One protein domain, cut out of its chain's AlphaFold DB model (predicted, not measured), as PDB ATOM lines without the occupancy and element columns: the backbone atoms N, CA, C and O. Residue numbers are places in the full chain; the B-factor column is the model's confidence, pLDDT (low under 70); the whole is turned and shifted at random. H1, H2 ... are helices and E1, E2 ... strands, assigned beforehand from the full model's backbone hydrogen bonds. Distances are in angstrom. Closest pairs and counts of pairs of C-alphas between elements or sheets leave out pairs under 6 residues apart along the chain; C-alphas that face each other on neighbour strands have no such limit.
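This is residues 1 to 18 and 113 to 171 of the 171 residues of the protein "VirB4 type IV secretion ATPase" of Helicobacter pylori Hp P-4d (UniProt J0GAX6). One long helix, H1, lies lengthwise over one face of a small four-stranded sheet; the other face has no named helix. The helix covers the side of the sheet made by the hairpin E3 and E4, while short E1 forms the far edge. The 77 printed residues hold E1, E2, H1, E3 and E4 along the chain, a mixed class of helices and strands; the sheet, in order E1, E2, E4, E3, is mixed. The whole is compact, radius of gyration of the C-alphas 12.6 A, and spans 36 by 28 by 23 A.

Find C-alpha 8 at (287.800, 75.353, 254.727), where E1, residues 8 to 10, begins. Past the cut comes E2, residues 120 to 124, 13.5 A. H1, residues 132 to 153, starts at C-alpha 132 (283.022, 72.495, 278.179) and runs 31.5 A. Then come E3, residues 157 to 162, 16.5 A, and E4, residues 165 to 170, 16.9 A, ending at C-alpha 170 (285.550, 87.345, 256.590).

E1 and E2 are parallel at 16 degrees; look at N 10 and O 122, 2.8 A. E2 and E4 are antiparallel at 164 degrees, with N 121 and O 168 at 2.8 A. E4 and E3 are antiparallel at 174 degrees, with N 158 and O 169 at 2.8 A. E1 is apart from E3 and E4. E2, H1 and E3 form a split strand-helix-strand unit, two strands running the same way with E4 between them; its crossover is right-handed. H1 and the sheet make two layers, a helix on one face, at a height over the sheet of 10.1 A. H1 lies over E4 and only just not over E3, on which 2 of its C-alphas fall; it runs along the strands, at 4 degrees to E4 on the local plane. The closest C-alphas of H1 and E3 are those of Ala 150 and Phe 157, 6.2 A. In H1 every O i to N i+4 pair is within hydrogen-bond range.

The C-alphas farthest apart are those of Ser 130 and Asn 154, 36.0 A. Residues 19 to 112 are not printed; C-alphas 18 and 113 are 8.5 A apart across the cut. Of the links printed whole, none is long. Mean pLDDT of the printed part is 78.0; residues 1 to 7, 12 to 16, 162 to 165 and 169 to 171 are under 70.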
ATOM      1  N   MET A   1     275.399  71.618 247.116       37.81
ATOM      2  CA  MET A   1     276.865  71.573 246.969       37.81
ATOM      3  C   MET A   1     277.318  72.997 246.726       37.81
ATOM      4  O   MET A   1     277.066  73.538 245.661       37.81
ATOM      5  N   THR A   2     277.802  73.667 247.769       35.91
ATOM      6  CA  THR A   2     278.377  75.014 247.688       35.91
ATOM      7  C   THR A   2     279.829  74.888 247.240       35.91
ATOM      8  O   THR A   2     280.737  75.043 248.046       35.91
ATOM      9  N   ASP A   3     280.024  74.619 245.951       43.34
ATOM     10  CA  ASP A   3     281.333  74.699 245.281       43.34
ATOM     11  C   ASP A   3     281.754  76.164 245.018       43.34
ATOM     12  O   ASP A   3     282.749  76.430 244.359       43.34
ATOM     13  N   PHE A   4     280.993  77.139 245.531       50.06
ATOM     14  CA  PHE A   4     281.105  78.558 245.174       50.06
ATOM     15  C   PHE A   4     282.009  79.410 246.083       50.06
ATOM     16  O   PHE A   4     282.172  80.590 245.795       50.06
ATOM     17  N   PHE A   5     282.590  78.868 247.164       56.38
ATOM     18  CA  PHE A   5     283.348  79.681 248.139       56.38
ATOM     19  C   PHE A   5     284.696  79.107 248.602       56.38
ATOM     20  O   PHE A   5     285.280  79.672 249.522       56.38
ATOM     21  N   GLU A   6     285.188  78.003 248.020       66.44
ATOM     22  CA  GLU A   6     286.469  77.381 248.424       66.44
ATOM     23  C   GLU A   6     286.622  77.252 249.960       66.44
ATOM     24  O   GLU A   6     287.675  77.520 250.532       66.44
ATOM     25  N   GLY A   7     285.531  76.920 250.663       67.69
ATOM     26  CA  GLY A   7     285.472  76.950 252.127       67.69
ATOM     27  C   GLY A   7     286.381  75.911 252.789       67.69
ATOM     28  O   GLY A   7     286.444  74.761 252.352       67.69
ATOM     29  N   GLN A   8     287.041  76.285 253.888       76.94
ATOM     30  CA  GLN A   8     287.800  75.353 254.727       76.94
ATOM     31  C   GLN A   8     286.860  74.599 255.672       76.94
ATOM     32  O   GLN A   8     286.220  75.190 256.545       76.94
ATOM     33  N   TYR A   9     286.799  73.277 255.528       76.38
ATOM     34  CA  TYR A   9     286.042  72.406 256.426       76.38
ATOM     35  C   TYR A   9     286.977  71.764 257.441       76.38
ATOM     36  O   TYR A   9     287.766  70.882 257.112       76.38
ATOM     37  N   ASN A  10     286.855  72.188 258.692       77.06
ATOM     38  CA  ASN A  10     287.674  71.700 259.785       77.06
ATOM     39  C   ASN A  10     286.892  70.660 260.599       77.06
ATOM     40  O   ASN A  10     286.069  70.993 261.460       77.06
ATOM     41  N   THR A  11     287.131  69.380 260.314       71.56
ATOM     42  CA  THR A  11     286.617  68.261 261.111       71.56
ATOM     43  C   THR A  11     287.587  67.931 262.233       71.56
ATOM     44  O   THR A  11     288.774  67.739 262.004       71.56
ATOM     45  N   ALA A  12     287.107  67.859 263.467       66.25
ATOM     46  CA  ALA A  12     287.932  67.417 264.587       66.25
ATOM     47  C   ALA A  12     288.237  65.902 264.509       66.25
ATOM     48  O   ALA A  12     287.455  65.143 263.938       66.25
ATOM     49  N   ASN A  13     289.339  65.468 265.133       63.97
ATOM     50  CA  ASN A  13     289.754  64.060 265.296       63.97
ATOM     51  C   ASN A  13     290.137  63.275 264.022       63.97
ATOM     52  O   ASN A  13     290.135  62.046 264.042       63.97
ATOM     53  N   THR A  14     290.509  63.948 262.934       56.56
ATOM     54  CA  THR A  14     291.101  63.323 261.735       56.56
ATOM     55  C   THR A  14     292.535  63.812 261.519       56.56
ATOM     56  O   THR A  14     292.874  64.916 261.950       56.56
ATOM     57  N   ASP A  15     293.379  63.041 260.827       49.66
ATOM     58  CA  ASP A  15     294.647  63.571 260.302       49.66
ATOM     59  C   ASP A  15     294.342  64.719 259.326       49.66
ATOM     60  O   ASP A  15     293.515  64.575 258.426       49.66
ATOM     61  N   GLY A  16     294.937  65.893 259.562       61.16
ATOM     62  CA  GLY A  16     294.564  67.144 258.884       61.16
ATOM     63  C   GLY A  16     293.289  67.821 259.416       61.16
ATOM     64  O   GLY A  16     292.768  68.722 258.767       61.16
ATOM     65  N   GLY A  17     292.770  67.384 260.569       76.75
ATOM     66  CA  GLY A  17     291.568  67.925 261.202       76.75
ATOM     67  C   GLY A  17     291.743  69.282 261.899       76.75
ATOM     68  O   GLY A  17     292.756  69.953 261.742       76.75
ATOM     69  N   PHE A  18     290.751  69.696 262.691       87.38
ATOM     70  CA  PHE A  18     290.763  70.979 263.409       87.38
ATOM     71  C   PHE A  18     291.875  71.050 264.470       87.38
ATOM     72  O   PHE A  18     291.933  70.210 265.372       87.38
ATOM     73  N   LEU A 113     293.084  77.757 260.864       86.88
ATOM     74  CA  LEU A 113     292.229  78.848 260.409       86.88
ATOM     75  C   LEU A 113     293.079  79.855 259.648       86.88
ATOM     76  O   LEU A 113     293.766  80.693 260.234       86.88
ATOM     77  N   ASP A 114     293.017  79.786 258.328       83.06
ATOM     78  CA  ASP A 114     293.749  80.696 257.458       83.06
ATOM     79  C   ASP A 114     292.777  81.417 256.526       83.06
ATOM     80  O   ASP A 114     292.455  80.932 255.435       83.06
ATOM     81  N   PHE A 115     292.325  82.591 256.976       83.38
ATOM     82  CA  PHE A 115     291.382  83.432 256.241       83.38
ATOM     83  C   PHE A 115     291.992  84.083 254.991       83.38
ATOM     84  O   PHE A 115     291.260  84.629 254.168       83.38
ATOM     85  N   SER A 116     293.318  84.003 254.814       80.25
ATOM     86  CA  SER A 116     293.972  84.435 253.574       80.25
ATOM     87  C   SER A 116     293.779  83.432 252.436       80.25
ATOM     88  O   SER A 116     293.734  83.824 251.272       80.25
ATOM     89  N   LYS A 117     293.636  82.142 252.770       78.44
ATOM     90  CA  LYS A 117     293.398  81.061 251.802       78.44
ATOM     91  C   LYS A 117     291.927  80.894 251.466       78.44
ATOM     92  O   LYS A 117     291.602  80.569 250.334       78.44
ATOM     93  N   SER A 118     291.051  81.056 252.452       79.06
ATOM     94  CA  SER A 118     289.610  80.983 252.242       79.06
ATOM     95  C   SER A 118     288.894  81.952 253.171       79.06
ATOM     96  O   SER A 118     289.126  81.900 254.380       79.06
ATOM     97  N   PRO A 119     287.980  82.787 252.657       81.06
ATOM     98  CA  PRO A 119     287.205  83.687 253.497       81.06
ATOM     99  C   PRO A 119     286.259  82.934 254.440       81.06
ATOM    100  O   PRO A 119     285.855  83.504 255.447       81.06
ATOM    101  N   LEU A 120     285.916  81.669 254.148       83.12
ATOM    102  CA  LEU A 120     284.919  80.876 254.867       83.12
ATOM    103  C   LEU A 120     285.559  79.664 255.560       83.12
ATOM    104  O   LEU A 120     286.126  78.789 254.910       83.12
ATOM    105  N   SER A 121     285.369  79.554 256.874       84.62
ATOM    106  CA  SER A 121     285.754  78.387 257.667       84.62
ATOM    107  C   SER A 121     284.550  77.803 258.404       84.62
ATOM    108  O   SER A 121     283.783  78.509 259.064       84.62
ATOM    109  N   VAL A 122     284.376  76.489 258.287       83.50
ATOM    110  CA  VAL A 122     283.318  75.730 258.955       83.50
ATOM    111  C   VAL A 122     283.962  74.750 259.919       83.50
ATOM    112  O   VAL A 122     284.753  73.899 259.516       83.50
ATOM    113  N   ILE A 123     283.583  74.841 261.189       84.69
ATOM    114  CA  ILE A 123     284.116  73.997 262.257       84.69
ATOM    115  C   ILE A 123     282.991  73.113 262.785       84.69
ATOM    116  O   ILE A 123     281.927  73.603 263.184       84.69
ATOM    117  N   ASN A 124     283.230  71.801 262.802       79.94
ATOM    118  CA  ASN A 124     282.346  70.873 263.496       79.94
ATOM    119  C   ASN A 124     282.648  70.903 265.004       79.94
ATOM    120  O   ASN A 124     283.723  70.477 265.425       79.94
ATOM    121  N   MET A 125     281.696  71.392 265.805       78.69
ATOM    122  CA  MET A 125     281.866  71.544 267.253       78.69
ATOM    123  C   MET A 125     281.434  70.306 268.050       78.69
ATOM    124  O   MET A 125     281.689  70.253 269.253       78.69
ATOM    125  N   ASP A 126     280.830  69.303 267.401       81.00
ATOM    126  CA  ASP A 126     280.340  68.075 268.047       81.00
ATOM    127  C   ASP A 126     281.421  67.360 268.848       81.00
ATOM    128  O   ASP A 126     281.186  66.884 269.958       81.00
ATOM    129  N   ALA A 127     282.640  67.341 268.310       78.88
ATOM    130  CA  ALA A 127     283.778  66.692 268.944       78.88
ATOM    131  C   ALA A 127     284.188  67.326 270.282       78.88
ATOM    132  O   ALA A 127     284.891  66.689 271.063       78.88
ATOM    133  N   PHE A 128     283.754  68.560 270.555       83.19
ATOM    134  CA  PHE A 128     284.068  69.292 271.781       83.19
ATOM    135  C   PHE A 128     282.894  69.332 272.764       83.19
ATOM    136  O   PHE A 128     283.052  69.841 273.869       83.19
ATOM    137  N   ALA A 129     281.721  68.802 272.393       81.75
ATOM    138  CA  ALA A 129     280.483  68.933 273.168       81.75
ATOM    139  C   ALA A 129     280.579  68.385 274.602       81.75
ATOM    140  O   ALA A 129     279.909  68.889 275.504       81.75
ATOM    141  N   SER A 130     281.420  67.374 274.823       85.38
ATOM    142  CA  SER A 130     281.638  66.759 276.134       85.38
ATOM    143  C   SER A 130     282.645  67.509 277.018       85.38
ATOM    144  O   SER A 130     282.603  67.343 278.237       85.38
ATOM    145  N   ASP A 131     283.511  68.357 276.452       89.06
ATOM    146  CA  ASP A 131     284.541  69.110 277.178       89.06
ATOM    147  C   ASP A 131     284.239  70.614 277.114       89.06
ATOM    148  O   ASP A 131     284.710  71.351 276.244       89.06
ATOM    149  N   LYS A 132     283.439  71.085 278.080       88.81
ATOM    150  CA  LYS A 132     283.022  72.495 278.179       88.81
ATOM    151  C   LYS A 132     284.205  73.461 278.254       88.81
ATOM    152  O   LYS A 132     284.106  74.579 277.754       88.81
ATOM    153  N   LYS A 133     285.308  73.048 278.884       90.25
ATOM    154  CA  LYS A 133     286.485  73.901 279.057       90.25
ATOM    155  C   LYS A 133     287.249  74.035 277.746       90.25
ATOM    156  O   LYS A 133     287.570  75.152 277.349       90.25
ATOM    157  N   LEU A 134     287.472  72.921 277.048       90.06
ATOM    158  CA  LEU A 134     288.056  72.929 275.708       90.06
ATOM    159  C   LEU A 134     287.189  73.719 274.723       90.06
ATOM    160  O   LEU A 134     287.713  74.547 273.981       90.06
ATOM    161  N   MET A 135     285.868  73.528 274.757       88.88
ATOM    162  CA  MET A 135     284.937  74.302 273.937       88.88
ATOM    163  C   MET A 135     285.041  75.805 274.228       88.88
ATOM    164  O   MET A 135     285.087  76.595 273.289       88.88
ATOM    165  N   GLY A 136     285.122  76.198 275.503       90.75
ATOM    166  CA  GLY A 136     285.327  77.591 275.904       90.75
ATOM    167  C   GLY A 136     286.637  78.171 275.369       90.75
ATOM    168  O   GLY A 136     286.625  79.238 274.762       90.75
ATOM    169  N   LEU A 137     287.747  77.442 275.511       94.12
ATOM    170  CA  LEU A 137     289.062  77.845 274.994       94.12
ATOM    171  C   LEU A 137     289.064  78.023 273.474       94.12
ATOM    172  O   LEU A 137     289.610  79.008 272.973       94.12
ATOM    173  N   ILE A 138     288.450  77.085 272.747       91.69
ATOM    174  CA  ILE A 138     288.302  77.172 271.294       91.69
ATOM    175  C   ILE A 138     287.457  78.396 270.946       91.69
ATOM    176  O   ILE A 138     287.914  79.240 270.184       91.69
ATOM    177  N   ALA A 139     286.271  78.544 271.541       89.56
ATOM    178  CA  ALA A 139     285.377  79.663 271.261       89.56
ATOM    179  C   ALA A 139     286.053  81.020 271.504       89.56
ATOM    180  O   ALA A 139     286.022  81.869 270.617       89.56
ATOM    181  N   MET A 140     286.719  81.202 272.653       93.88
ATOM    182  CA  MET A 140     287.474  82.423 272.971       93.88
ATOM    183  C   MET A 140     288.462  82.784 271.861       93.88
ATOM    184  O   MET A 140     288.508  83.934 271.430       93.88
ATOM    185  N   TYR A 141     289.221  81.802 271.375       94.94
ATOM    186  CA  TYR A 141     290.185  82.024 270.306       94.94
ATOM    187  C   TYR A 141     289.532  82.310 268.953       94.94
ATOM    188  O   TYR A 141     289.953  83.242 268.271       94.94
ATOM    189  N   LEU A 142     288.491  81.562 268.576       91.62
ATOM    190  CA  LEU A 142     287.769  81.781 267.317       91.62
ATOM    191  C   LEU A 142     287.219  83.204 267.230       91.62
ATOM    192  O   LEU A 142     287.386  83.859 266.203       91.62
ATOM    193  N   PHE A 143     286.593  83.682 268.310       90.88
ATOM    194  CA  PHE A 143     286.107  85.054 268.380       90.88
ATOM    195  C   PHE A 143     287.260  86.039 268.254       90.88
ATOM    196  O   PHE A 143     287.242  86.869 267.350       90.88
ATOM    197  N   HIS A 144     288.278  85.919 269.110       94.25
ATOM    198  CA  HIS A 144     289.407  86.847 269.114       94.25
ATOM    199  C   HIS A 144     290.065  86.961 267.738       94.25
ATOM    200  O   HIS A 144     290.208  88.063 267.212       94.25
ATOM    201  N   LYS A 145     290.390  85.824 267.112       91.94
ATOM    202  CA  LYS A 145     291.013  85.790 265.788       91.94
ATOM    203  C   LYS A 145     290.133  86.438 264.725       91.94
ATOM    204  O   LYS A 145     290.633  87.239 263.947       91.94
ATOM    205  N   LEU A 146     288.836  86.135 264.702       90.75
ATOM    206  CA  LEU A 146     287.912  86.715 263.725       90.75
ATOM    207  C   LEU A 146     287.816  88.240 263.863       90.75
ATOM    208  O   LEU A 146     287.919  88.950 262.866       90.75
ATOM    209  N   PHE A 147     287.647  88.738 265.093       90.25
ATOM    210  CA  PHE A 147     287.595  90.176 265.369       90.25
ATOM    211  C   PHE A 147     288.902  90.870 264.979       90.25
ATOM    212  O   PHE A 147     288.870  91.923 264.339       90.25
ATOM    213  N   PHE A 148     290.040  90.272 265.335       90.81
ATOM    214  CA  PHE A 148     291.357  90.820 265.033       90.81
ATOM    215  C   PHE A 148     291.613  90.884 263.521       90.81
ATOM    216  O   PHE A 148     291.981  91.936 263.004       90.81
ATOM    217  N   GLU A 149     291.352  89.796 262.793       89.00
ATOM    218  CA  GLU A 149     291.542  89.722 261.339       89.00
ATOM    219  C   GLU A 149     290.629  90.697 260.584       89.00
ATOM    220  O   GLU A 149     291.078  91.387 259.666       89.00
ATOM    221  N   ALA A 150     289.363  90.803 260.992       88.19
ATOM    222  CA  ALA A 150     288.416  91.750 260.416       88.19
ATOM    223  C   ALA A 150     288.857  93.208 260.619       88.19
ATOM    224  O   ALA A 150     288.802  94.015 259.688       88.19
ATOM    225  N   LYS A 151     289.335  93.534 261.825       89.12
ATOM    226  CA  LYS A 151     289.852  94.859 262.178       89.12
ATOM    227  C   LYS A 151     291.111  95.208 261.383       89.12
ATOM    228  O   LYS A 151     291.149  96.282 260.789       89.12
ATOM    229  N   GLU A 152     292.103  94.315 261.330       87.88
ATOM    230  CA  GLU A 152     293.365  94.550 260.605       87.88
ATOM    231  C   GLU A 152     293.142  94.779 259.102       87.88
ATOM    232  O   GLU A 152     293.834  95.590 258.492       87.88
ATOM    233  N   HIS A 153     292.159  94.098 258.505       86.69
ATOM    234  CA  HIS A 153     291.870  94.208 257.072       86.69
ATOM    235  C   HIS A 153     290.744  95.194 256.738       86.69
ATOM    236  O   HIS A 153     290.423  95.359 255.560       86.69
ATOM    237  N   ASN A 154     290.151  95.851 257.742       86.81
ATOM    238  CA  ASN A 154     288.974  96.712 257.598       86.81
ATOM    239  C   ASN A 154     287.837  96.034 256.806       86.81
ATOM    240  O   ASN A 154     287.239  96.621 255.899       86.81
ATOM    241  N   LYS A 155     287.578  94.764 257.131       85.69
ATOM    242  CA  LYS A 155     286.593  93.913 256.463       85.69
ATOM    243  C   LYS A 155     285.439  93.573 257.400       85.69
ATOM    244  O   LYS A 155     285.674  93.311 258.580       85.69
ATOM    245  N   PRO A 156     284.190  93.540 256.909       83.62
ATOM    246  CA  PRO A 156     283.104  92.976 257.684       83.62
ATOM    247  C   PRO A 156     283.317  91.469 257.860       83.62
ATOM    248  O   PRO A 156     283.944  90.803 257.038       83.62
ATOM    249  N   PHE A 157     282.766  90.912 258.930       84.00
ATOM    250  CA  PHE A 157     282.795  89.476 259.171       84.00
ATOM    251  C   PHE A 157     281.403  88.968 259.527       84.00
ATOM    252  O   PHE A 157     280.534  89.716 259.982       84.00
ATOM    253  N   PHE A 158     281.199  87.672 259.327       81.25
ATOM    254  CA  PHE A 158     279.990  86.964 259.704       81.25
ATOM    255  C   PHE A 158     280.338  85.782 260.603       81.25
ATOM    256  O   PHE A 158     281.276  85.026 260.349       81.25
ATOM    257  N   TYR A 159     279.541  85.617 261.653       80.00
ATOM    258  CA  TYR A 159     279.656  84.518 262.592       80.00
ATOM    259  C   TYR A 159     278.281  83.912 262.848       80.00
ATOM    260  O   TYR A 159     277.338  84.629 263.185       80.00
ATOM    261  N   SER A 160     278.172  82.591 262.716       76.81
ATOM    262  CA  SER A 160     276.947  81.858 263.032       76.81
ATOM    263  C   SER A 160     277.236  80.658 263.923       76.81
ATOM    264  O   SER A 160     278.027  79.777 263.574       76.81
ATOM    265  N   LEU A 161     276.544  80.625 265.063       73.50
ATOM    266  CA  LEU A 161     276.452  79.469 265.946       73.50
ATOM    267  C   LEU A 161     275.211  78.667 265.586       73.50
ATOM    268  O   LEU A 161     274.084  79.031 265.925       73.50
ATOM    269  N   MET A 162     275.428  77.532 264.940       69.56
ATOM    270  CA  MET A 162     274.427  76.482 264.859       69.56
ATOM    271  C   MET A 162     274.699  75.483 265.980       69.56
ATOM    272  O   MET A 162     275.841  75.300 266.387       69.56
ATOM    273  N   LYS A 163     273.653  74.801 266.459       59.50
ATOM    274  CA  LYS A 163     273.663  73.920 267.646       59.50
ATOM    275  C   LYS A 163     274.878  72.975 267.766       59.50
ATOM    276  O   LYS A 163     275.218  72.591 268.874       59.50
ATOM    277  N   LEU A 164     275.495  72.613 266.638       62.31
ATOM    278  CA  LEU A 164     276.602  71.660 266.505       62.31
ATOM    279  C   LEU A 164     277.724  72.133 265.551       62.31
ATOM    280  O   LEU A 164     278.739  71.460 265.374       62.31
ATOM    281  N   LYS A 165     277.563  73.292 264.902       65.69
ATOM    282  CA  LYS A 165     278.497  73.795 263.885       65.69
ATOM    283  C   LYS A 165     278.716  75.284 264.058       65.69
ATOM    284  O   LYS A 165     277.761  76.035 264.232       65.69
ATOM    285  N   THR A 166     279.967  75.697 263.933       71.88
ATOM    286  CA  THR A 166     280.334  77.112 263.907       71.88
ATOM    287  C   THR A 166     280.765  77.484 262.498       71.88
ATOM    288  O   THR A 166     281.585  76.785 261.901       71.88
ATOM    289  N   ILE A 167     280.201  78.568 261.967       73.31
ATOM    290  CA  ILE A 167     280.576  79.132 260.667       73.31
ATOM    291  C   ILE A 167     281.220  80.494 260.913       73.31
ATOM    292  O   ILE A 167     280.617  81.363 261.545       73.31
ATOM    293  N   LEU A 168     282.435  80.658 260.401       72.88
ATOM    294  CA  LEU A 168     283.247  81.868 260.470       72.88
ATOM    295  C   LEU A 168     283.497  82.358 259.050       72.88
ATOM    296  O   LEU A 168     283.931  81.574 258.209       72.88
ATOM    297  N   CYS A 169     283.240  83.632 258.780       68.06
ATOM    298  CA  CYS A 169     283.495  84.214 257.469       68.06
ATOM    299  C   CYS A 169     284.053  85.634 257.589       68.06
ATOM    300  O   CYS A 169     283.528  86.421 258.375       68.06
ATOM    301  N   ILE A 170     285.071  85.970 256.797       68.19
ATOM    302  CA  ILE A 170     285.550  87.345 256.590       68.19
ATOM    303  C   ILE A 170     285.215  87.736 255.150       68.19
ATOM    304  O   ILE A 170     285.598  87.027 254.223       68.19
ATOM    305  N   LEU A 171     284.475  88.834 254.976       63.09
ATOM    306  CA  LEU A 171     283.915  89.281 253.694       63.09
ATOM    307  C   LEU A 171     284.867  90.236 252.958       63.09
ATOM    308  O   LEU A 171     285.386  91.178 253.594       63.09
TER     309      LEU A 171